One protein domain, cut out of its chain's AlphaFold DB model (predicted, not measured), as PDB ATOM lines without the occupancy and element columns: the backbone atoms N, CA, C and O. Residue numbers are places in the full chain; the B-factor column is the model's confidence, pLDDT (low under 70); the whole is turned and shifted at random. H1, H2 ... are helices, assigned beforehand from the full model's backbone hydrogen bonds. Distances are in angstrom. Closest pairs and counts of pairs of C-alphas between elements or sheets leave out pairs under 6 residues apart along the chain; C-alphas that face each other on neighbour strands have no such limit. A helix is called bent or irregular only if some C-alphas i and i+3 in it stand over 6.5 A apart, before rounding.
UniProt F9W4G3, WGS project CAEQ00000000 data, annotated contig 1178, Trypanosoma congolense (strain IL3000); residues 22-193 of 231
ATOM      1  N   HIS A  22     -31.106  47.317 -47.523       88.94
ATOM      2  CA  HIS A  22     -30.887  47.985 -46.247       88.94
ATOM      3  C   HIS A  22     -31.100  47.010 -45.086       88.94
ATOM      4  O   HIS A  22     -32.102  46.303 -45.030       88.94
ATOM      5  N   ASN A  23     -30.141  46.961 -44.159       90.94
ATOM      6  CA  ASN A  23     -30.136  46.062 -43.001       90.94
ATOM      7  C   ASN A  23     -30.231  44.557 -43.328       90.94
ATOM      8  O   ASN A  23     -30.430  43.761 -42.415       90.94
ATOM      9  N   GLY A  24     -30.023  44.136 -44.583       89.75
ATOM     10  CA  GLY A  24     -30.090  42.727 -44.989       89.75
ATOM     11  C   GLY A  24     -29.145  41.815 -44.205       89.75
ATOM     12  O   GLY A  24     -29.582  40.823 -43.628       89.75
ATOM     13  N   ALA A  25     -27.868  42.197 -44.115       86.38
ATOM     14  CA  ALA A  25     -26.867  41.444 -43.360       86.38
ATOM     15  C   ALA A  25     -27.163  41.431 -41.850       86.38
ATOM     16  O   ALA A  25     -27.034  40.399 -41.200       86.38
ATOM     17  N   HIS A  26     -27.613  42.556 -41.281       86.81
ATOM     18  CA  HIS A  26     -27.987  42.623 -39.863       86.81
ATOM     19  C   HIS A  26     -29.205  41.751 -39.545       86.81
ATOM     20  O   HIS A  26     -29.213  41.075 -38.518       86.81
ATOM     21  N   HIS A  27     -30.205  41.735 -40.429       90.88
ATOM     22  CA  HIS A  27     -31.358  40.847 -40.340       90.88
ATOM     23  C   HIS A  27     -30.929  39.375 -40.357       90.88
ATOM     24  O   HIS A  27     -31.306  38.630 -39.459       90.88
ATOM     25  N   GLU A  28     -30.094  38.971 -41.318       88.62
ATOM     26  CA  GLU A  28     -29.583  37.598 -41.407       88.62
ATOM     27  C   GLU A  28     -28.827  37.190 -40.133       88.62
ATOM     28  O   GLU A  28     -29.116  36.146 -39.544       88.62
ATOM     29  N   THR A  29     -27.918  38.046 -39.652       87.00
ATOM     30  CA  THR A  29     -27.151  37.800 -38.425       87.00
ATOM     31  C   THR A  29     -28.055  37.672 -37.203       87.00
ATOM     32  O   THR A  29     -27.901  36.730 -36.426       87.00
ATOM     33  N   LEU A  30     -29.016  38.582 -37.019       89.81
ATOM     34  CA  LEU A  30     -29.937  38.512 -35.884       89.81
ATOM     35  C   LEU A  30     -30.860  37.293 -35.958       89.81
ATOM     36  O   LEU A  30     -31.128  36.680 -34.928       89.81
ATOM     37  N   CYS A  31     -31.305  36.887 -37.146       90.56
ATOM     38  CA  CYS A  31     -32.099  35.670 -37.299       90.56
ATOM     39  C   CYS A  31     -31.305  34.404 -36.980       90.56
ATOM     40  O   CYS A  31     -31.792  33.546 -36.239       90.56
ATOM     41  N   GLY A  32     -30.060  34.319 -37.453       87.00
ATOM     42  CA  GLY A  32     -29.138  33.258 -37.049       87.00
ATOM     43  C   GLY A  32     -28.911  33.249 -35.534       87.00
ATOM     44  O   GLY A  32     -28.905  32.184 -34.911       87.00
ATOM     45  N   LEU A  33     -28.813  34.433 -34.920       88.12
ATOM     46  CA  LEU A  33     -28.674  34.573 -33.474       88.12
ATOM     47  C   LEU A  33     -29.887  34.112 -32.696       88.12
ATOM     48  O   LEU A  33     -29.736  33.372 -31.724       88.12
ATOM     49  N   LEU A  34     -31.084  34.450 -33.151       88.75
ATOM     50  CA  LEU A  34     -32.301  33.952 -32.535       88.75
ATOM     51  C   LEU A  34     -32.372  32.419 -32.581       88.75
ATOM     52  O   LEU A  34     -32.689  31.797 -31.567       88.75
ATOM     53  N   GLY A  35     -32.003  31.809 -33.712       86.06
ATOM     54  CA  GLY A  35     -31.918  30.353 -33.862       86.06
ATOM     55  C   GLY A  35     -30.922  29.712 -32.900       86.06
ATOM     56  O   GLY A  35     -31.277  28.804 -32.144       86.06
ATOM     57  N   ALA A  36     -29.691  30.225 -32.862       86.31
ATOM     58  CA  ALA A  36     -28.649  29.721 -31.972       86.31
ATOM     59  C   ALA A  36     -29.024  29.886 -30.488       86.31
ATOM     60  O   ALA A  36     -28.829  28.966 -29.688       86.31
ATOM     61  N   ALA A  37     -29.609  31.029 -30.115       88.19
ATOM     62  CA  ALA A  37     -30.081  31.275 -28.759       88.19
ATOM     63  C   ALA A  37     -31.199  30.293 -28.377       88.19
ATOM     64  O   ALA A  37     -31.116  29.658 -27.325       88.19
ATOM     65  N   ALA A  38     -32.199  30.103 -29.244       85.56
ATOM     66  CA  ALA A  38     -33.294  29.161 -29.015       85.56
ATOM     67  C   ALA A  38     -32.797  27.711 -28.881       85.56
ATOM     68  O   ALA A  38     -33.245  26.981 -27.994       85.56
ATOM     69  N   GLN A  39     -31.835  27.292 -29.707       84.94
ATOM     70  CA  GLN A  39     -31.212  25.970 -29.606       84.94
ATOM     71  C   GLN A  39     -30.456  25.801 -28.288       84.94
ATOM     72  O   GLN A  39     -30.612  24.792 -27.590       84.94
ATOM     73  N   LYS A  40     -29.633  26.791 -27.928       87.19
ATOM     74  CA  LYS A  40     -28.857  26.746 -26.691       87.19
ATOM     75  C   LYS A  40     -29.771  26.723 -25.471       87.19
ATOM     76  O   LYS A  40     -29.503  25.974 -24.538       87.19
ATOM     77  N   TRP A  41     -30.859  27.485 -25.500       86.62
ATOM     78  CA  TRP A  41     -31.859  27.533 -24.438       86.62
ATOM     79  C   TRP A  41     -32.516  26.168 -24.199       86.62
ATOM     80  O   TRP A  41     -32.608  25.725 -23.060       86.62
ATOM     81  N   LYS A  42     -32.877  25.441 -25.266       83.00
ATOM     82  CA  LYS A  42     -33.456  24.087 -25.161       83.00
ATOM     83  C   LYS A  42     -32.494  23.040 -24.592       83.00
ATOM     84  O   LYS A  42     -32.941  22.027 -24.068       83.00
ATOM     85  N   THR A  43     -31.189  23.238 -24.764       85.88
ATOM     86  CA  THR A  43     -30.163  22.219 -24.475       85.88
ATOM     87  C   THR A  43     -29.345  22.515 -23.223       85.88
ATOM     88  O   THR A  43     -28.623  21.645 -22.738       85.88
ATOM     89  N   THR A  44     -29.407  23.739 -22.698       84.12
ATOM     90  CA  THR A  44     -28.607  24.145 -21.546       84.12
ATOM     91  C   THR A  44     -29.296  23.804 -20.228       84.12
ATOM     92  O   THR A  44     -30.442  24.170 -19.983       84.12
ATOM     93  N   ASN A  45     -28.539  23.189 -19.320       82.25
ATOM     94  CA  ASN A  45     -28.957  22.965 -17.932       82.25
ATOM     95  C   ASN A  45     -28.418  24.053 -16.981       82.25
ATOM     96  O   ASN A  45     -28.630  23.995 -15.773       82.25
ATOM     97  N   HIS A  46     -27.696  25.050 -17.509       85.75
ATOM     98  CA  HIS A  46     -27.079  26.104 -16.707       85.75
ATOM     99  C   HIS A  46     -28.061  27.256 -16.461       85.75
ATOM    100  O   HIS A  46     -28.412  28.003 -17.377       85.75
ATOM    101  N   THR A  47     -28.455  27.449 -15.205       77.62
ATOM    102  CA  THR A  47     -29.492  28.409 -14.790       77.62
ATOM    103  C   THR A  47     -29.164  29.862 -15.147       77.62
ATOM    104  O   THR A  47     -30.035  30.582 -15.631       77.62
ATOM    105  N   VAL A  48     -27.905  30.293 -14.988       79.94
ATOM    106  CA  VAL A  48     -27.474  31.666 -15.338       79.94
ATOM    107  C   VAL A  48     -27.572  31.932 -16.843       79.94
ATOM    108  O   VAL A  48     -28.161  32.931 -17.248       79.94
ATOM    109  N   PHE A  49     -27.058  31.024 -17.685       83.31
ATOM    110  CA  PHE A  49     -27.183  31.155 -19.139       83.31
ATOM    111  C   PHE A  49     -28.634  31.096 -19.588       83.31
ATOM    112  O   PHE A  49     -28.996  31.820 -20.510       83.31
ATOM    113  N   ASN A  50     -29.473  30.313 -18.905       84.81
ATOM    114  CA  ASN A  50     -30.899  30.317 -19.184       84.81
ATOM    115  C   ASN A  50     -31.481  31.722 -19.049       84.81
ATOM    116  O   ASN A  50     -32.093  32.169 -20.005       84.81
ATOM    117  N   LYS A  51     -31.224  32.466 -17.968       85.50
ATOM    118  CA  LYS A  51     -31.759  33.837 -17.815       85.50
ATOM    119  C   LYS A  51     -31.315  34.793 -18.929       85.50
ATOM    120  O   LYS A  51     -32.119  35.590 -19.407       85.50
ATOM    121  N   ALA A  52     -30.057  34.703 -19.361       87.62
ATOM    122  CA  ALA A  52     -29.541  35.525 -20.458       87.62
ATOM    123  C   ALA A  52     -30.183  35.159 -21.809       87.62
ATOM    124  O   ALA A  52     -30.586  36.039 -22.565       87.62
ATOM    125  N   LEU A  53     -30.332  33.863 -22.092       89.94
ATOM    126  CA  LEU A  53     -30.995  33.372 -23.303       89.94
ATOM    127  C   LEU A  53     -32.482  33.718 -23.301       89.94
ATOM    128  O   LEU A  53     -33.017  34.152 -24.312       89.94
ATOM    129  N   TRP A  54     -33.126  33.598 -22.146       88.69
ATOM    130  CA  TRP A  54     -34.489  34.042 -21.910       88.69
ATOM    131  C   TRP A  54     -34.678  35.511 -22.267       88.69
ATOM    132  O   TRP A  54     -35.579  35.846 -23.032       88.69
ATOM    133  N   GLN A  55     -33.785  36.375 -21.779       88.25
ATOM    134  CA  GLN A  55     -33.812  37.792 -22.110       88.25
ATOM    135  C   GLN A  55     -33.636  38.006 -23.619       88.25
ATOM    136  O   GLN A  55     -34.454  38.682 -24.238       88.25
ATOM    137  N   ALA A  56     -32.626  37.378 -24.226       89.69
ATOM    138  CA  ALA A  56     -32.336  37.525 -25.651       89.69
ATOM    139  C   ALA A  56     -33.490  37.051 -26.555       89.69
ATOM    140  O   ALA A  56     -33.734  37.650 -27.601       89.69
ATOM    141  N   ILE A  57     -34.204  35.997 -26.150       89.12
ATOM    142  CA  ILE A  57     -35.285  35.383 -26.926       89.12
ATOM    143  C   ILE A  57     -36.625  36.076 -26.667       89.12
ATOM    144  O   ILE A  57     -37.318  36.394 -27.621       89.12
ATOM    145  N   PHE A  58     -36.996  36.306 -25.405       88.12
ATOM    146  CA  PHE A  58     -38.355  36.702 -25.000       88.12
ATOM    147  C   PHE A  58     -38.460  38.132 -24.473       88.12
ATOM    148  O   PHE A  58     -39.552  38.614 -24.181       88.12
ATOM    149  N   GLY A  59     -37.337  38.816 -24.266       86.25
ATOM    150  CA  GLY A  59     -37.356  40.157 -23.696       86.25
ATOM    151  C   GLY A  59     -37.574  40.206 -22.190       86.25
ATOM    152  O   GLY A  59     -37.801  41.290 -21.647       86.25
ATOM    153  N   LYS A  60     -37.479  39.060 -21.509       84.19
ATOM    154  CA  LYS A  60     -37.614  38.930 -20.057       84.19
ATOM    155  C   LYS A  60     -36.780  37.774 -19.529       84.19
ATOM    156  O   LYS A  60     -36.468  36.845 -20.262       84.19
ATOM    157  N   ARG A  61     -36.464  37.797 -18.235       80.44
ATOM    158  CA  ARG A  61     -35.545  36.824 -17.627       80.44
ATOM    159  C   ARG A  61     -36.177  35.446 -17.349       80.44
ATOM    160  O   ARG A  61     -35.414  34.492 -17.227       80.44
ATOM    161  N   GLU A  62     -37.512  35.326 -17.244       79.00
ATOM    162  CA  GLU A  62     -38.257  34.091 -16.882       79.00
ATOM    163  C   GLU A  62     -39.748  34.149 -17.349       79.00
ATOM    164  O   GLU A  62     -40.273  35.246 -17.535       79.00
ATOM    165  N   GLY A  63     -40.463  33.011 -17.489       68.56
ATOM    166  CA  GLY A  63     -41.953  32.918 -17.500       68.56
ATOM    167  C   GLY A  63     -42.781  32.710 -18.807       68.56
ATOM    168  O   GLY A  63     -43.991  32.577 -18.716       68.56
ATOM    169  N   ASP A  64     -42.194  32.686 -20.000       73.19
ATOM    170  CA  ASP A  64     -42.727  32.266 -21.315       73.19
ATOM    171  C   ASP A  64     -42.309  30.868 -21.837       73.19
ATOM    172  O   ASP A  64     -41.487  30.129 -21.305       73.19
ATOM    173  N   ASN A  65     -42.907  30.492 -22.956       73.06
ATOM    174  CA  ASN A  65     -42.437  29.420 -23.813       73.06
ATOM    175  C   ASN A  65     -42.283  29.963 -25.241       73.06
ATOM    176  O   ASN A  65     -42.713  31.076 -25.549       73.06
ATOM    177  N   LEU A  66     -41.678  29.173 -26.130       72.69
ATOM    178  CA  LEU A  66     -41.443  29.585 -27.520       72.69
ATOM    179  C   LEU A  66     -42.738  29.894 -28.288       72.69
ATOM    180  O   LEU A  66     -42.705  30.706 -29.209       72.69
ATOM    181  N   ASP A  67     -43.879  29.342 -27.869       72.88
ATOM    182  CA  ASP A  67     -45.179  29.619 -28.492       72.88
ATOM    183  C   ASP A  67     -45.584  31.090 -28.336       72.88
ATOM    184  O   ASP A  67     -46.278  31.637 -29.192       72.88
ATOM    185  N   VAL A  68     -45.119  31.767 -27.276       76.94
ATOM    186  CA  VAL A  68     -45.383  33.199 -27.052       76.94
ATOM    187  C   VAL A  68     -44.792  34.067 -28.157       76.94
ATOM    188  O   VAL A  68     -45.406  35.064 -28.529       76.94
ATOM    189  N   LEU A  69     -43.673  33.654 -28.756       74.94
ATOM    190  CA  LEU A  69     -43.057  34.382 -29.869       74.94
ATOM    191  C   LEU A  69     -43.932  34.373 -31.130       74.94
ATOM    192  O   LEU A  69     -43.779  35.230 -31.990       74.94
ATOM    193  N   SER A  70     -44.867  33.427 -31.235       70.75
ATOM    194  CA  SER A  70     -45.773  33.308 -32.383       70.75
ATOM    195  C   SER A  70     -47.109  34.034 -32.172       70.75
ATOM    196  O   SER A  70     -47.946  34.034 -33.071       70.75
ATOM    197  N   LYS A  71     -47.335  34.668 -31.009       77.12
ATOM    198  CA  LYS A  71     -48.633  35.274 -30.636       77.12
ATOM    199  C   LYS A  71     -48.956  36.601 -31.333       77.12
ATOM    200  O   LYS A  71     -50.006  37.179 -31.065       77.12
ATOM    201  N   GLY A  72     -48.102  37.060 -32.242       84.88
ATOM    202  CA  GLY A  72     -48.285  38.317 -32.964       84.88
ATOM    203  C   GLY A  72     -47.410  39.444 -32.423       84.88
ATOM    204  O   GLY A  72     -46.545  39.222 -31.576       84.88
ATOM    205  N   LEU A  73     -47.621  40.645 -32.966       90.81
ATOM    206  CA  LEU A  73     -46.863  41.844 -32.622       90.81
ATOM    207  C   LEU A  73     -46.884  42.069 -31.091       90.81
ATOM    208  O   LEU A  73     -47.963  42.017 -30.498       90.81
ATOM    209  N   PRO A  74     -45.733  42.317 -30.433       89.62
ATOM    210  CA  PRO A  74     -45.704  42.563 -28.998       89.62
ATOM    211  C   PRO A  74     -46.579  43.762 -28.627       89.62
ATOM    212  O   PRO A  74     -46.572  44.783 -29.320       89.62
ATOM    213  N   ALA A  75     -47.323  43.637 -27.527       88.50
ATOM    214  CA  ALA A  75     -48.367  44.585 -27.141       88.50
ATOM    215  C   ALA A  75     -47.847  46.023 -26.980       88.50
ATOM    216  O   ALA A  75     -48.574  46.977 -27.241       88.50
ATOM    217  N   GLU A  76     -46.580  46.195 -26.606       86.00
ATOM    218  CA  GLU A  76     -45.941  47.507 -26.509       86.00
ATOM    219  C   GLU A  76     -45.789  48.257 -27.841       86.00
ATOM    220  O   GLU A  76     -45.480  49.442 -27.816       86.00
ATOM    221  N   TYR A  77     -45.988  47.604 -28.987       89.94
ATOM    222  CA  TYR A  77     -45.978  48.250 -30.304       89.94
ATOM    223  C   TYR A  77     -47.381  48.522 -30.851       89.94
ATOM    224  O   TYR A  77     -47.510  49.084 -31.937       89.94
ATOM    225  N   HIS A  78     -48.437  48.152 -30.116       89.62
ATOM    226  CA  HIS A  78     -49.799  48.577 -30.448       89.62
ATOM    227  C   HIS A  78     -49.993  50.081 -30.231       89.62
ATOM    228  O   HIS A  78     -50.870  50.675 -30.853       89.62
ATOM    229  N   ASP A  79     -49.156  50.680 -29.385       88.12
ATOM    230  CA  ASP A  79     -48.976  52.120 -29.256       88.12
ATOM    231  C   ASP A  79     -47.487  52.448 -29.475       88.12
ATOM    232  O   ASP A  79     -46.695  52.446 -28.532       88.12
ATOM    233  N   PRO A  80     -47.056  52.596 -30.740       86.12
ATOM    234  CA  PRO A  80     -45.637  52.564 -31.097       86.12
ATOM    235  C   PRO A  80     -44.847  53.786 -30.623       86.12
ATOM    236  O   PRO A  80     -43.620  53.716 -30.482       86.12
ATOM    237  N   GLY A  81     -45.565  54.887 -30.408       87.12
ATOM    238  CA  GLY A  81     -45.064  56.181 -29.994       87.12
ATOM    239  C   GLY A  81     -43.824  56.687 -30.741       87.12
ATOM    240  O   GLY A  81     -43.520  56.296 -31.875       87.12
ATOM    241  N   ASN A  82     -43.076  57.562 -30.075       88.06
ATOM    242  CA  ASN A  82     -41.839  58.141 -30.576       88.06
ATOM    243  C   ASN A  82     -40.737  57.078 -30.724       88.06
ATOM    244  O   ASN A  82     -40.241  56.470 -29.765       88.06
ATOM    245  N   ARG A  83     -40.293  56.907 -31.972       88.88
ATOM    246  CA  ARG A  83     -39.279  55.924 -32.342       88.88
ATOM    247  C   ARG A  83     -37.926  56.148 -31.669       88.88
ATOM    248  O   ARG A  83     -37.270  55.169 -31.316       88.88
ATOM    249  N   GLN A  84     -37.492  57.397 -31.497       86.19
ATOM    250  CA  GLN A  84     -36.206  57.723 -30.876       86.19
ATOM    251  C   GLN A  84     -36.138  57.177 -29.450       86.19
ATOM    252  O   GLN A  84     -35.137  56.561 -29.082       86.19
ATOM    253  N   TYR A  85     -37.211  57.320 -28.670       83.19
ATOM    254  CA  TYR A  85     -37.267  56.715 -27.341       83.19
ATOM    255  C   TYR A  85     -37.205  55.191 -27.441       83.19
ATOM    256  O   TYR A  85     -36.349  54.560 -26.825       83.19
ATOM    257  N   THR A  86     -38.033  54.597 -28.294       84.62
ATOM    258  CA  THR A  86     -38.166  53.141 -28.412       84.62
ATOM    259  C   THR A  86     -36.925  52.428 -28.978       84.62
ATOM    260  O   THR A  86     -36.703  51.251 -28.668       84.62
ATOM    261  N   CYS A  87     -36.119  53.106 -29.805       86.56
ATOM    262  CA  CYS A  87     -34.998  52.521 -30.558       86.56
ATOM    263  C   CYS A  87     -33.615  53.069 -30.191       86.56
ATOM    264  O   CYS A  87     -32.623  52.551 -30.707       86.56
ATOM    265  N   CYS A  88     -33.524  54.097 -29.342       78.62
ATOM    266  CA  CYS A  88     -32.254  54.754 -29.036       78.62
ATOM    267  C   CYS A  88     -32.093  55.125 -27.559       78.62
ATOM    268  O   CYS A  88     -31.156  54.670 -26.910       78.62
ATOM    269  N   SER A  89     -32.957  55.993 -27.032       73.06
ATOM    270  CA  SER A  89     -32.661  56.730 -25.795       73.06
ATOM    271  C   SER A  89     -33.348  56.196 -24.540       73.06
ATOM    272  O   SER A  89     -32.992  56.619 -23.439       73.06
ATOM    273  N   ARG A  90     -34.310  55.270 -24.656       71.50
ATOM    274  CA  ARG A  90     -34.964  54.706 -23.471       71.50
ATOM    275  C   ARG A  90     -34.001  53.803 -22.702       71.50
ATOM    276  O   ARG A  90     -33.440  52.854 -23.246       71.50
ATOM    277  N   THR A  91     -33.839  54.105 -21.417       64.88
ATOM    278  CA  THR A  91     -33.051  53.309 -20.477       64.88
ATOM    279  C   THR A  91     -33.676  51.931 -20.260       64.88
ATOM    280  O   THR A  91     -34.896  51.774 -20.297       64.88
ATOM    281  N   CYS A  92     -32.818  50.932 -20.033       63.97
ATOM    282  CA  CYS A  92     -33.215  49.558 -19.755       63.97
ATOM    283  C   CYS A  92     -34.230  49.509 -18.594       63.97
ATOM    284  O   CYS A  92     -33.895  49.828 -17.451       63.97
ATOM    285  N   SER A  93     -35.469  49.119 -18.893       63.59
ATOM    286  CA  SER A  93     -36.543  48.944 -17.917       63.59
ATOM    287  C   SER A  93     -37.239  47.608 -18.158       63.59
ATOM    288  O   SER A  93     -37.373  47.156 -19.290       63.59
ATOM    289  N   ASN A  94     -37.770  46.989 -17.105       58.00
ATOM    290  CA  ASN A  94     -38.624  45.804 -17.274       58.00
ATOM    291  C   ASN A  94     -39.975  46.139 -17.938       58.00
ATOM    292  O   ASN A  94     -40.738  45.238 -18.284       58.00
ATOM    293  N   HIS A  95     -40.284  47.430 -18.110       63.03
ATOM    294  CA  HIS A  95     -41.586  47.924 -18.540       63.03
ATOM    295  C   HIS A  95     -41.476  48.716 -19.848       63.03
ATOM    296  O   HIS A  95     -41.047  49.872 -19.886       63.03
ATOM    297  N   GLY A  96     -41.931  48.083 -20.931       69.25
ATOM    298  CA  GLY A  96     -41.987  48.649 -22.278       69.25
ATOM    299  C   GLY A  96     -40.757  48.339 -23.139       69.25
ATOM    300  O   GLY A  96     -39.951  47.476 -22.781       69.25
ATOM    301  N   PRO A  97     -40.642  48.971 -24.317       75.75
ATOM    302  CA  PRO A  97     -39.604  48.630 -25.276       75.75
ATOM    303  C   PRO A  97     -38.337  49.454 -25.034       75.75
ATOM    304  O   PRO A  97     -38.399  50.670 -24.882       75.75
ATOM    305  N   TYR A  98     -37.181  48.795 -25.042       82.69
ATOM    306  CA  TYR A  98     -35.857  49.427 -25.031       82.69
ATOM    307  C   TYR A  98     -34.896  48.670 -25.972       82.69
ATOM    308  O   TYR A  98     -35.129  47.480 -26.237       82.69
ATOM    309  N   PRO A  99     -33.870  49.333 -26.532       83.19
ATOM    310  CA  PRO A  99     -32.853  48.698 -27.380       83.19
ATOM    311  C   PRO A  99     -32.199  47.493 -26.699       83.19
ATOM    312  O   PRO A  99     -31.796  47.597 -25.544       83.19
ATOM    313  N   GLY A 100     -32.099  46.348 -27.376       83.19
ATOM    314  CA  GLY A 100     -31.499  45.150 -26.776       83.19
ATOM    315  C   GLY A 100     -32.411  44.384 -25.825       83.19
ATOM    316  O   GLY A 100     -31.959  43.439 -25.183       83.19
ATOM    317  N   LYS A 101     -33.700  44.747 -25.739       86.81
ATOM    318  CA  LYS A 101     -34.682  43.973 -24.969       86.81
ATOM    319  C   LYS A 101     -34.682  42.509 -25.398       86.81
ATOM    320  O   LYS A 101     -34.519  41.647 -24.548       86.81
ATOM    321  N   SER A 102     -34.833  42.235 -26.687       90.38
ATOM    322  CA  SER A 102     -34.687  40.903 -27.277       90.38
ATOM    323  C   SER A 102     -34.323  41.036 -28.753       90.38
ATOM    324  O   SER A 102     -34.510  42.093 -29.362       90.38
ATOM    325  N   ILE A 103     -33.881  39.936 -29.353       92.00
ATOM    326  CA  ILE A 103     -33.486  39.894 -30.762       92.00
ATOM    327  C   ILE A 103     -34.659  40.260 -31.685       92.00
ATOM    328  O   ILE A 103     -34.483  41.023 -32.632       92.00
ATOM    329  N   HIS A 104     -35.875  39.776 -31.402       91.50
ATOM    330  CA  HIS A 104     -37.049  40.103 -32.221       91.50
ATOM    331  C   HIS A 104     -37.473  41.572 -32.082       91.50
ATOM    332  O   HIS A 104     -37.970  42.159 -33.043       91.50
ATOM    333  N   HIS A 105     -37.252  42.191 -30.916       92.12
ATOM    334  CA  HIS A 105     -37.460  43.628 -30.749       92.12
ATOM    335  C   HIS A 105     -36.475  44.426 -31.612       92.12
ATOM    336  O   HIS A 105     -36.873  45.396 -32.254       92.12
ATOM    337  N   ASP A 106     -35.210  44.013 -31.671       92.38
ATOM    338  CA  ASP A 106     -34.196  44.707 -32.470       92.38
ATOM    339  C   ASP A 106     -34.408  44.514 -33.976       92.38
ATOM    340  O   ASP A 106     -34.289  45.475 -34.739       92.38
ATOM    341  N   LEU A 107     -34.831  43.319 -34.399       93.81
ATOM    342  CA  LEU A 107     -35.289  43.060 -35.765       93.81
ATOM    343  C   LEU A 107     -36.440  43.989 -36.157       93.81
ATOM    344  O   LEU A 107     -36.375  44.647 -37.193       93.81
ATOM    345  N   LEU A 108     -37.471  44.093 -35.315       94.56
ATOM    346  CA  LEU A 108     -38.620  44.949 -35.597       94.56
ATOM    347  C   LEU A 108     -38.195  46.410 -35.780       94.56
ATOM    348  O   LEU A 108     -38.626  47.069 -36.723       94.56
ATOM    349  N   ARG A 109     -37.293  46.911 -34.934       91.94
ATOM    350  CA  ARG A 109     -36.755  48.268 -35.059       91.94
ATOM    351  C   ARG A 109     -35.988  48.447 -36.364       91.94
ATOM    352  O   ARG A 109     -36.338  49.323 -37.146       91.94
ATOM    353  N   MET A 110     -34.981  47.626 -36.645       92.44
ATOM    354  CA  MET A 110     -34.138  47.809 -37.836       92.44
ATOM    355  C   MET A 110     -34.861  47.537 -39.157       92.44
ATOM    356  O   MET A 110     -34.391  47.983 -40.199       92.44
ATOM    357  N   CYS A 111     -35.983  46.820 -39.135       95.00
ATOM    358  CA  CYS A 111     -36.678  46.399 -40.349       95.00
ATOM    359  C   CYS A 111     -38.029  47.087 -40.577       95.00
ATOM    360  O   CYS A 111     -38.702  46.767 -41.551       95.00
ATOM    361  N   THR A 112     -38.425  48.035 -39.718       94.62
ATOM    362  CA  THR A 112     -39.653  48.824 -39.913       94.62
ATOM    363  C   THR A 112     -39.359  50.107 -40.673       94.62
ATOM    364  O   THR A 112     -38.463  50.860 -40.281       94.62
ATOM    365  N   VAL A 113     -40.170  50.374 -41.699       91.75
ATOM    366  CA  VAL A 113     -40.123  51.573 -42.550       91.75
ATOM    367  C   VAL A 113     -40.035  52.853 -41.712       91.75
ATOM    368  O   VAL A 113     -40.803  53.059 -40.768       91.75
ATOM    369  N   GLY A 114     -39.058  53.692 -42.054       88.75
ATOM    370  CA  GLY A 114     -38.781  54.962 -41.389       88.75
ATOM    371  C   GLY A 114     -39.558  56.128 -41.985       88.75
ATOM    372  O   GLY A 114     -40.421  55.953 -42.844       88.75
ATOM    373  N   GLU A 115     -39.214  57.329 -41.537       86.19
ATOM    374  CA  GLU A 115     -39.826  58.574 -41.988       86.19
ATOM    375  C   GLU A 115     -39.831  58.695 -43.517       86.19
ATOM    376  O   GLU A 115     -38.861  58.334 -44.192       86.19
ATOM    377  N   ASN A 116     -40.930  59.221 -44.061       81.19
ATOM    378  CA  ASN A 116     -41.132  59.457 -45.493       81.19
ATOM    379  C   ASN A 116     -40.965  58.194 -46.353       81.19
ATOM    380  O   ASN A 116     -40.668  58.275 -47.545       81.19
ATOM    381  N   GLY A 117     -41.179  57.019 -45.752       84.31
ATOM    382  CA  GLY A 117     -41.102  55.741 -46.445       84.31
ATOM    383  C   GLY A 117     -39.703  55.136 -46.529       84.31
ATOM    384  O   GLY A 117     -39.527  54.168 -47.264       84.31
ATOM    385  N   TYR A 118     -38.708  55.653 -45.803       86.00
ATOM    386  CA  TYR A 118     -37.333  55.153 -45.899       86.00
ATOM    387  C   TYR A 118     -37.221  53.640 -45.629       86.00
ATOM    388  O   TYR A 118     -37.777  53.156 -44.637       86.00
ATOM    389  N   PRO A 119     -36.457  52.882 -46.450       84.00
ATOM    390  CA  PRO A 119     -35.566  53.332 -47.538       84.00
ATOM    391  C   PRO A 119     -36.223  53.507 -48.919       84.00
ATOM    392  O   PRO A 119     -35.533  53.828 -49.895       84.00
ATOM    393  N   PHE A 120     -37.534  53.316 -49.008       85.12
ATOM    394  CA  PHE A 120     -38.346  53.370 -50.224       85.12
ATOM    395  C   PHE A 120     -38.859  54.787 -50.502       85.12
ATOM    396  O   PHE A 120     -40.035  54.992 -50.778       85.12
ATOM    397  N   ASN A 121     -37.997  55.794 -50.378       75.38
ATOM    398  CA  ASN A 121     -38.380  57.189 -50.605       75.38
ATOM    399  C   ASN A 121     -38.851  57.408 -52.055       75.38
ATOM    400  O   ASN A 121     -38.491  56.642 -52.955       75.38
ATOM    401  N   TYR A 122     -39.584  58.494 -52.301       70.62
ATOM    402  CA  TYR A 122     -39.942  58.925 -53.654       70.62
ATOM    403  C   TYR A 122     -38.724  58.975 -54.596       70.62
ATOM    404  O   TYR A 122     -37.645  59.434 -54.212       70.62
ATOM    405  N   GLY A 123     -38.891  58.484 -55.827       65.38
ATOM    406  CA  GLY A 123     -37.829  58.424 -56.834       65.38
ATOM    407  C   GLY A 123     -36.760  57.357 -56.574       65.38
ATOM    408  O   GLY A 123     -35.761  57.313 -57.292       65.38
ATOM    409  N   SER A 124     -36.933  56.502 -55.559       68.31
ATOM    410  CA  SER A 124     -36.079  55.327 -55.390       68.31
ATOM    411  C   SER A 124     -36.399  54.247 -56.425       68.31
ATOM    412  O   SER A 124     -37.549  54.062 -56.814       68.31
ATOM    413  N   ASP A 125     -35.364  53.536 -56.878       70.19
ATOM    414  CA  ASP A 125     -35.536  52.356 -57.725       70.19
ATOM    415  C   ASP A 125     -36.291  51.251 -56.959       70.19
ATOM    416  O   ASP A 125     -36.035  51.004 -55.776       70.19
ATOM    417  N   ASN A 126     -37.184  50.552 -57.658       71.88
ATOM    418  CA  ASN A 126     -38.024  49.462 -57.143       71.88
ATOM    419  C   ASN A 126     -37.210  48.236 -56.710       71.88
ATOM    420  O   ASN A 126     -37.753  47.282 -56.160       71.88
ATOM    421  N   SER A 127     -35.908  48.244 -56.984       77.81
ATOM    422  CA  SER A 127     -34.964  47.205 -56.597       77.81
ATOM    423  C   SER A 127     -34.521  47.286 -55.129       77.81
ATOM    424  O   SER A 127     -33.895  46.345 -54.639       77.81
ATOM    425  N   LYS A 128     -34.814  48.381 -54.411       85.31
ATOM    426  CA  LYS A 128     -34.465  48.508 -52.988       85.31
ATOM    427  C   LYS A 128     -35.269  47.544 -52.125       85.31
ATOM    428  O   LYS A 128     -36.470  47.368 -52.319       85.31
ATOM    429  N   THR A 129     -34.625  47.018 -51.089       90.62
ATOM    430  CA  THR A 129     -35.286  46.214 -50.056       90.62
ATOM    431  C   THR A 129     -34.864  46.662 -48.661       90.62
ATOM    432  O   THR A 129     -33.786  47.229 -48.475       90.62
ATOM    433  N   LEU A 130     -35.700  46.377 -47.664       91.75
ATOM    434  CA  LEU A 130     -35.388  46.525 -46.243       91.75
ATOM    435  C   LEU A 130     -35.493  45.148 -45.590       91.75
ATOM    436  O   LEU A 130     -36.545  44.514 -45.642       91.75
ATOM    437  N   CYS A 131     -34.388  44.657 -45.031       94.50
ATOM    438  CA  CYS A 131     -34.279  43.307 -44.475       94.50
ATOM    439  C   CYS A 131     -34.742  42.212 -45.459       94.50
ATOM    440  O   CYS A 131     -35.366  41.225 -45.077       94.50
ATOM    441  N   GLY A 132     -34.452  42.408 -46.750       93.06
ATOM    442  CA  GLY A 132     -34.830  41.507 -47.842       93.06
ATOM    443  C   GLY A 132     -36.296  41.583 -48.279       93.06
ATOM    444  O   GLY A 132     -36.721  40.739 -49.063       93.06
ATOM    445  N   ARG A 133     -37.076  42.554 -47.786       93.69
ATOM    446  CA  ARG A 133     -38.485  42.748 -48.158       93.69
ATOM    447  C   ARG A 133     -38.696  44.004 -48.988       93.69
ATOM    448  O   ARG A 133     -38.019  45.016 -48.794       93.69
ATOM    449  N   SER A 134     -39.650  43.918 -49.905       90.81
ATOM    450  CA  SER A 134     -40.114  45.029 -50.738       90.81
ATOM    451  C   SER A 134     -40.952  46.038 -49.942       90.81
ATOM    452  O   SER A 134     -41.469  45.731 -48.865       90.81
ATOM    453  N   ALA A 135     -41.149  47.237 -50.498       88.06
ATOM    454  CA  ALA A 135     -42.002  48.268 -49.900       88.06
ATOM    455  C   ALA A 135     -43.437  47.763 -49.651       88.06
ATOM    456  O   ALA A 135     -44.001  47.964 -48.575       88.06
ATOM    457  N   THR A 136     -44.013  47.049 -50.622       88.38
ATOM    458  CA  THR A 136     -45.377  46.503 -50.548       88.38
ATOM    459  C   THR A 136     -45.527  45.455 -49.456       88.38
ATOM    460  O   THR A 136     -46.523  45.439 -48.736       88.38
ATOM    461  N   GLU A 137     -44.517  44.601 -49.268       91.81
ATOM    462  CA  GLU A 137     -44.512  43.636 -48.165       91.81
ATOM    463  C   GLU A 137     -44.452  44.324 -46.799       91.81
ATOM    464  O   GLU A 137     -44.980  43.792 -45.826       91.81
ATOM    465  N   LEU A 138     -43.844  45.508 -46.723       92.56
ATOM    466  CA  LEU A 138     -43.726  46.286 -45.494       92.56
ATOM    467  C   LEU A 138     -44.839  47.333 -45.330       92.56
ATOM    468  O   LEU A 138     -44.724  48.218 -44.483       92.56
ATOM    469  N   GLY A 139     -45.941  47.204 -46.073       89.12
ATOM    470  CA  GLY A 139     -47.169  47.976 -45.858       89.12
ATOM    471  C   GLY A 139     -47.277  49.268 -46.669       89.12
ATOM    472  O   GLY A 139     -48.132  50.102 -46.365       89.12
ATOM    473  N   CYS A 140     -46.444  49.452 -47.689       85.94
ATOM    474  CA  CYS A 140     -46.566  50.561 -48.636       85.94
ATOM    475  C   CYS A 140     -47.572  50.213 -49.746       85.94
ATOM    476  O   CYS A 140     -47.723  49.045 -50.094       85.94
ATOM    477  N   GLU A 141     -48.303  51.207 -50.254       77.25
ATOM    478  CA  GLU A 141     -49.405  50.977 -51.205       77.25
ATOM    479  C   GLU A 141     -48.901  50.649 -52.614       77.25
ATOM    480  O   GLU A 141     -49.409  49.712 -53.222       77.25
ATOM    481  N   ASP A 142     -47.831  51.315 -53.064       65.44
ATOM    482  CA  ASP A 142     -47.220  51.084 -54.372       65.44
ATOM    483  C   ASP A 142     -45.739  50.702 -54.236       65.44
ATOM    484  O   ASP A 142     -44.935  51.402 -53.623       65.44
ATOM    485  N   GLY A 143     -45.351  49.582 -54.852       55.62
ATOM    486  CA  GLY A 143     -43.954  49.133 -54.955       55.62
ATOM    487  C   GLY A 143     -43.173  49.803 -56.091       55.62
ATOM    488  O   GLY A 143     -42.079  49.352 -56.422       55.62
ATOM    489  N   HIS A 144     -43.757  50.829 -56.720       50.75
ATOM    490  CA  HIS A 144     -43.285  51.449 -57.955       50.75
ATOM    491  C   HIS A 144     -42.946  52.925 -57.756       50.75
ATOM    492  O   HIS A 144     -43.835  53.743 -57.926       50.75
ATOM    493  N   GLY A 145     -41.694  53.274 -57.439       50.09
ATOM    494  CA  GLY A 145     -41.051  54.580 -57.692       50.09
ATOM    495  C   GLY A 145     -41.660  55.831 -57.043       50.09
ATOM    496  O   GLY A 145     -41.002  56.866 -56.971       50.09
ATOM    497  N   ASN A 146     -42.872  55.727 -56.507       52.19
ATOM    498  CA  ASN A 146     -43.664  56.745 -55.830       52.19
ATOM    499  C   ASN A 146     -43.546  56.600 -54.303       52.19
ATOM    500  O   ASN A 146     -44.249  57.262 -53.549       52.19
ATOM    501  N   GLY A 147     -42.631  55.737 -53.854       58.66
ATOM    502  CA  GLY A 147     -42.340  55.443 -52.462       58.66
ATOM    503  C   GLY A 147     -43.546  54.989 -51.643       58.66
ATOM    504  O   GLY A 147     -44.648  54.804 -52.147       58.66
ATOM    505  N   CYS A 148     -43.375  54.859 -50.331       71.50
ATOM    506  CA  CYS A 148     -44.510  54.689 -49.414       71.50
ATOM    507  C   CYS A 148     -45.400  55.951 -49.308       71.50
ATOM    508  O   CYS A 148     -46.118  56.103 -48.326       71.50
ATOM    509  N   GLN A 149     -45.332  56.861 -50.288       65.00
ATOM    510  CA  GLN A 149     -45.984  58.166 -50.340       65.00
ATOM    511  C   GLN A 149     -47.071  58.170 -51.428       65.00
ATOM    512  O   GLN A 149     -46.941  58.819 -52.464       65.00
ATOM    513  N   SER A 150     -48.176  57.468 -51.180       51.06
ATOM    514  CA  SER A 150     -49.445  57.747 -51.861       51.06
ATOM    515  C   SER A 150     -50.276  58.641 -50.935       51.06
ATOM    516  O   SER A 150     -50.815  58.184 -49.931       51.06
ATOM    517  N   GLY A 151     -50.325  59.946 -51.226       54.03
ATOM    518  CA  GLY A 151     -51.062  60.931 -50.419       54.03
ATOM    519  C   GLY A 151     -50.289  61.527 -49.228       54.03
ATOM    520  O   GLY A 151     -49.247  61.032 -48.829       54.03
ATOM    521  N   ASN A 152     -50.785  62.680 -48.754       50.12
ATOM    522  CA  ASN A 152     -50.273  63.587 -47.706       50.12
ATOM    523  C   ASN A 152     -48.833  63.336 -47.185       50.12
ATOM    524  O   ASN A 152     -48.574  62.565 -46.268       50.12
ATOM    525  N   VAL A 153     -47.904  64.093 -47.765       52.66
ATOM    526  CA  VAL A 153     -46.445  63.888 -47.852       52.66
ATOM    527  C   VAL A 153     -45.622  64.011 -46.562       52.66
ATOM    528  O   VAL A 153     -44.403  63.890 -46.628       52.66
ATOM    529  N   ASN A 154     -46.233  64.206 -45.397       55.72
ATOM    530  CA  ASN A 154     -45.490  64.445 -44.159       55.72
ATOM    531  C   ASN A 154     -45.863  63.379 -43.123       55.72
ATOM    532  O   ASN A 154     -47.027  63.303 -42.735       55.72
ATOM    533  N   ASN A 155     -44.869  62.618 -42.643       61.12
ATOM    534  CA  ASN A 155     -44.966  61.662 -41.522       61.12
ATOM    535  C   ASN A 155     -45.414  60.219 -41.847       61.12
ATOM    536  O   ASN A 155     -45.945  59.525 -40.979       61.12
ATOM    537  N   HIS A 156     -45.187  59.723 -43.068       77.94
ATOM    538  CA  HIS A 156     -45.302  58.278 -43.326       77.94
ATOM    539  C   HIS A 156     -44.175  57.494 -42.644       77.94
ATOM    540  O   HIS A 156     -43.042  57.970 -42.565       77.94
ATOM    541  N   GLY A 157     -44.475  56.267 -42.213       86.56
ATOM    542  CA  GLY A 157     -43.520  55.405 -41.519       86.56
ATOM    543  C   GLY A 157     -43.487  55.608 -40.007       86.56
ATOM    544  O   GLY A 157     -44.372  56.220 -39.413       86.56
ATOM    545  N   TRP A 158     -42.454  55.061 -39.367       91.12
ATOM    546  CA  TRP A 158     -42.244  55.188 -37.927       91.12
ATOM    547  C   TRP A 158     -41.025  56.060 -37.630       91.12
ATOM    548  O   TRP A 158     -39.908  55.731 -38.037       91.12
ATOM    549  N   HIS A 159     -41.237  57.162 -36.909       88.62
ATOM    550  CA  HIS A 159     -40.215  58.177 -36.645       88.62
ATOM    551  C   HIS A 159     -40.414  58.882 -35.287       88.62
ATOM    552  O   HIS A 159     -41.288  58.503 -34.505       88.62
ATOM    553  N   GLU A 160     -39.575  59.869 -34.953       84.69
ATOM    554  CA  GLU A 160     -39.616  60.576 -33.657       84.69
ATOM    555  C   GLU A 160     -40.915  61.341 -33.397       84.69
ATOM    556  O   GLU A 160     -41.356  61.411 -32.258       84.69
ATOM    557  N   ASN A 161     -41.605  61.810 -34.432       79.19
ATOM    558  CA  ASN A 161     -42.908  62.463 -34.269       79.19
ATOM    559  C   ASN A 161     -44.073  61.459 -34.418       79.19
ATOM    560  O   ASN A 161     -45.188  61.823 -34.790       79.19
ATOM    561  N   GLY A 162     -43.813  60.177 -34.130       66.44
ATOM    562  CA  GLY A 162     -44.765  59.068 -34.249       66.44
ATOM    563  C   GLY A 162     -45.969  59.126 -33.299       66.44
ATOM    564  O   GLY A 162     -46.929  58.398 -33.517       66.44
ATOM    565  N   ASP A 163     -45.947  60.003 -32.289       66.62
ATOM    566  CA  ASP A 163     -47.038  60.172 -31.314       66.62
ATOM    567  C   ASP A 163     -48.257  60.926 -31.890       66.62
ATOM    568  O   ASP A 163     -49.333  60.948 -31.289       66.62
ATOM    569  N   HIS A 164     -48.129  61.560 -33.062       69.00
ATOM    570  CA  HIS A 164     -49.264  62.193 -33.737       69.00
ATOM    571  C   HIS A 164     -50.206  61.132 -34.327       69.00
ATOM    572  O   HIS A 164     -49.745  60.200 -34.977       69.00
ATOM    573  N   GLN A 165     -51.529  61.291 -34.164       66.12
ATOM    574  CA  GLN A 165     -52.536  60.265 -34.512       66.12
ATOM    575  C   GLN A 165     -52.355  59.641 -35.910       66.12
ATOM    576  O   GLN A 165     -52.378  58.419 -36.039       66.12
ATOM    577  N   ASN A 166     -52.119  60.454 -36.945       69.50
ATOM    578  CA  ASN A 166     -51.914  59.946 -38.306       69.50
ATOM    579  C   ASN A 166     -50.592  59.168 -38.450       69.50
ATOM    580  O   ASN A 166     -50.557  58.136 -39.117       69.50
ATOM    581  N   SER A 167     -49.524  59.627 -37.794       75.75
ATOM    582  CA  SER A 167     -48.217  58.960 -37.773       75.75
ATOM    583  C   SER A 167     -48.266  57.644 -36.993       75.75
ATOM    584  O   SER A 167     -47.646  56.662 -37.396       75.75
ATOM    585  N   ALA A 168     -49.046  57.590 -35.909       82.56
ATOM    586  CA  ALA A 168     -49.206  56.400 -35.083       82.56
ATOM    587  C   ALA A 168     -49.874  55.257 -35.860       82.56
ATOM    588  O   ALA A 168     -49.403  54.123 -35.806       82.56
ATOM    589  N   GLU A 169     -50.933  55.538 -36.624       84.81
ATOM    590  CA  GLU A 169     -51.603  54.519 -37.446       84.81
ATOM    591  C   GLU A 169     -50.708  54.004 -38.584       84.81
ATOM    592  O   GLU A 169     -50.641  52.796 -38.831       84.81
ATOM    593  N   GLN A 170     -49.940  54.888 -39.229       85.19
ATOM    594  CA  GLN A 170     -48.947  54.482 -40.230       85.19
ATOM    595  C   GLN A 170     -47.839  53.622 -39.603       85.19
ATOM    596  O   GLN A 170     -47.517  52.549 -40.119       85.19
ATOM    597  N   ALA A 171     -47.300  54.028 -38.450       89.69
ATOM    598  CA  ALA A 171     -46.313  53.245 -37.715       89.69
ATOM    599  C   ALA A 171     -46.852  51.849 -37.360       89.69
ATOM    600  O   ALA A 171     -46.169  50.859 -37.624       89.69
ATOM    601  N   LYS A 172     -48.090  51.739 -36.854       91.50
ATOM    602  CA  LYS A 172     -48.744  50.447 -36.571       91.50
ATOM    603  C   LYS A 172     -48.851  49.572 -37.820       91.50
ATOM    604  O   LYS A 172     -48.517  48.388 -37.758       91.50
ATOM    605  N   LYS A 173     -49.258  50.140 -38.961       91.75
ATOM    606  CA  LYS A 173     -49.338  49.428 -40.251       91.75
ATOM    607  C   LYS A 173     -47.986  48.824 -40.640       91.75
ATOM    608  O   LYS A 173     -47.907  47.633 -40.958       91.75
ATOM    609  N   HIS A 174     -46.918  49.618 -40.582       93.25
ATOM    610  CA  HIS A 174     -45.571  49.171 -40.940       93.25
ATOM    611  C   HIS A 174     -44.988  48.187 -39.921       93.25
ATOM    612  O   HIS A 174     -44.372  47.200 -40.321       93.25
ATOM    613  N   LEU A 175     -45.219  48.391 -38.622       95.25
ATOM    614  CA  LEU A 175     -44.795  47.470 -37.562       95.25
ATOM    615  C   LEU A 175     -45.470  46.111 -37.701       95.25
ATOM    616  O   LEU A 175     -44.797  45.085 -37.649       95.25
ATOM    617  N   ASN A 176     -46.781  46.088 -37.943       95.38
ATOM    618  CA  ASN A 176     -47.511  44.845 -38.160       95.38
ATOM    619  C   ASN A 176     -47.018  44.116 -39.418       95.38
ATOM    620  O   ASN A 176     -46.761  42.913 -39.385       95.38
ATOM    621  N   SER A 177     -46.813  44.849 -40.514       95.50
ATOM    622  CA  SER A 177     -46.283  44.277 -41.759       95.50
ATOM    623  C   SER A 177     -44.873  43.710 -41.562       95.50
ATOM    624  O   SER A 177     -44.592  42.580 -41.962       95.50
ATOM    625  N   THR A 178     -44.009  44.441 -40.856       96.69
ATOM    626  CA  THR A 178     -42.650  44.003 -40.505       96.69
ATOM    627  C   THR A 178     -42.679  42.774 -39.607       96.69
ATOM    628  O   THR A 178     -41.936  41.821 -39.842       96.69
ATOM    629  N   TRP A 179     -43.565  42.744 -38.612       96.19
ATOM    630  CA  TRP A 179     -43.737  41.576 -37.760       96.19
ATOM    631  C   TRP A 179     -44.085  40.342 -38.592       96.19
ATOM    632  O   TRP A 179     -43.373  39.346 -38.550       96.19
ATOM    633  N   VAL A 180     -45.113  40.435 -39.437       95.56
ATOM    634  CA  VAL A 180     -45.598  39.307 -40.243       95.56
ATOM    635  C   VAL A 180     -44.599  38.861 -41.316       95.56
ATOM    636  O   VAL A 180     -44.499  37.667 -41.589       95.56
ATOM    637  N   LYS A 181     -43.875  39.786 -41.956       96.38
ATOM    638  CA  LYS A 181     -43.025  39.473 -43.123       96.38
ATOM    639  C   LYS A 181     -41.549  39.284 -42.800       96.38
ATOM    640  O   LYS A 181     -40.840  38.641 -43.577       96.38
ATOM    641  N   VAL A 182     -41.076  39.818 -41.681       95.69
ATOM    642  CA  VAL A 182     -39.661  39.768 -41.289       95.69
ATOM    643  C   VAL A 182     -39.501  38.969 -40.005       95.69
ATOM    644  O   VAL A 182     -38.824  37.944 -39.994       95.69
ATOM    645  N   VAL A 183     -40.168  39.393 -38.932       94.62
ATOM    646  CA  VAL A 183     -39.894  38.871 -37.588       94.62
ATOM    647  C   VAL A 183     -40.487  37.477 -37.370       94.62
ATOM    648  O   VAL A 183     -39.769  36.580 -36.940       94.62
ATOM    649  N   SER A 184     -41.755  37.246 -37.716       92.69
ATOM    650  CA  SER A 184     -42.393  35.932 -37.574       92.69
ATOM    651  C   SER A 184     -41.703  34.849 -38.409       92.69
ATOM    652  O   SER A 184     -41.378  33.811 -37.841       92.69
ATOM    653  N   PRO A 185     -41.376  35.057 -39.704       92.06
ATOM    654  CA  PRO A 185     -40.645  34.054 -40.479       92.06
ATOM    655  C   PRO A 185     -39.255  33.763 -39.908       92.06
ATOM    656  O   PRO A 185     -38.799  32.624 -39.946       92.06
ATOM    657  N   CYS A 186     -38.596  34.779 -39.349       89.94
ATOM    658  CA  CYS A 186     -37.321  34.637 -38.659       89.94
ATOM    659  C   CYS A 186     -37.448  33.789 -37.381       89.94
ATOM    660  O   CYS A 186     -36.659  32.867 -37.180       89.94
ATOM    661  N   ILE A 187     -38.474  34.035 -36.555       88.38
ATOM    662  CA  ILE A 187     -38.805  33.220 -35.375       88.38
ATOM    663  C   ILE A 187     -39.121  31.783 -35.796       88.38
ATOM    664  O   ILE A 187     -38.539  30.841 -35.270       88.38
ATOM    665  N   GLU A 188     -40.009  31.586 -36.769       86.31
ATOM    666  CA  GLU A 188     -40.369  30.254 -37.252       86.31
ATOM    667  C   GLU A 188     -39.165  29.498 -37.814       86.31
ATOM    668  O   GLU A 188     -38.989  28.315 -37.524       86.31
ATOM    669  N   GLY A 189     -38.329  30.179 -38.599       83.31
ATOM    670  CA  GLY A 189     -37.083  29.637 -39.126       83.31
ATOM    671  C   GLY A 189     -36.129  29.240 -38.005       83.31
ATOM    672  O   GLY A 189     -35.632  28.120 -38.009       83.31
ATOM    673  N   ALA A 190     -35.949  30.096 -36.998       79.88
ATOM    674  CA  ALA A 190     -35.151  29.810 -35.807       79.88
ATOM    675  C   ALA A 190     -35.670  28.592 -35.020       79.88
ATOM    676  O   ALA A 190     -34.884  27.816 -34.483       79.88
ATOM    677  N   LEU A 191     -36.991  28.395 -34.966       74.56
ATOM    678  CA  LEU A 191     -37.609  27.251 -34.293       74.56
ATOM    679  C   LEU A 191     -37.494  25.945 -35.091       74.56
ATOM    680  O   LEU A 191     -37.379  24.882 -34.476       74.56
ATOM    681  N   LYS A 192     -37.538  26.027 -36.429       74.31
ATOM    682  CA  LYS A 192     -37.495  24.887 -37.364       74.31
ATOM    683  C   LYS A 192     -36.058  24.444 -37.688       74.31
ATOM    684  O   LYS A 192     -35.764  23.254 -37.630       74.31
ATOM    685  N   ASN A 193     -35.159  25.387 -37.966       62.28
ATOM    686  CA  ASN A 193     -33.789  25.154 -38.438       62.28
ATOM    687  C   ASN A 193     -32.761  25.462 -37.342       62.28
ATOM    688  O   ASN A 193     -31.947  26.376 -37.444       62.28
TER     689      ASN A 193
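AT A GLANCE: This is residues 22 to 193 of the 231 residues of an uncharacterized protein of Trypanosoma congolense (strain IL3000) (UniProt F9W4G3). Short H5 lies in the middle, with long H1 alongside and bent H6 crossing its other side; H2 folds back on H1 at one end, and the loop of residues 112 to 164 makes most of the other. The 172 printed residues have six named helices, H1 to H6, and no named strand: all helix, though helices hold 81 residues, under half. It is compact, radius of gyration of the C-alphas 16.4 A, spanning 54 by 31 by 23 A.

IN THESE COORDINATES: H1, residues 24 to 43, spans 29.0 A from C-alpha 24 at (-30.090, 42.727, -44.989). H2 is 47 to 58, H3 66 to 70, H4 83 to 89, H5 103 to 111. H4 is irregular: C-alphas 86 and 89 are 7.1 A apart. H6, residues 165 to 192, one helix by its hydrogen bonds, is bent, with C-alphas 181 and 184 6.6 A apart; its arms are H6a, residues 165 to 181, 24.4 A long, and H6b, residues 184 to 192, which ends with C-alpha 192 at (-37.495, 24.887, -37.364).

HOW THE PARTS SIT: H5 touches H1 with H1 residues 27 to 34 alone, closest C-alphas Leu 34 and Ile 103, 6.3 A, at a shallow tilt of 11 degrees, opposite ways. H5 touches H6a with H6a residues 175 to 179 alone, closest C-alphas Leu 108 and Thr 178, 6.4 A. H1 and H2 form a hairpin, closest C-alphas Ala 37 and Leu 53, 5.9 A. H6b touches H1, C-alphas Gly 35 and Ala 190 closest at 3.8 A, and H3, Ser 184 and Ser 70 at 6.7 A. H4 is close to H5 but not clearly touching, C-alphas Cys 87 and Arg 109 closest at 6.4 A. Every O i to N i+4 pair is within hydrogen-bond range in H1, H2, H5, H6a and H6b, against 2 of 3 in H4 and 0 of 1 in H3, where 2 of 2 O i to N i+3 pairs are.

THE WHOLE: The farthest C-alphas, Asn 45 and Asn 152, are 54.7 A apart. The printed part has no cut. The links H3 to H4, H4 to H5 and H5 to H6 are long. Among the 28 residues with pLDDT under 70 are 91 to 96 and 149 to 155.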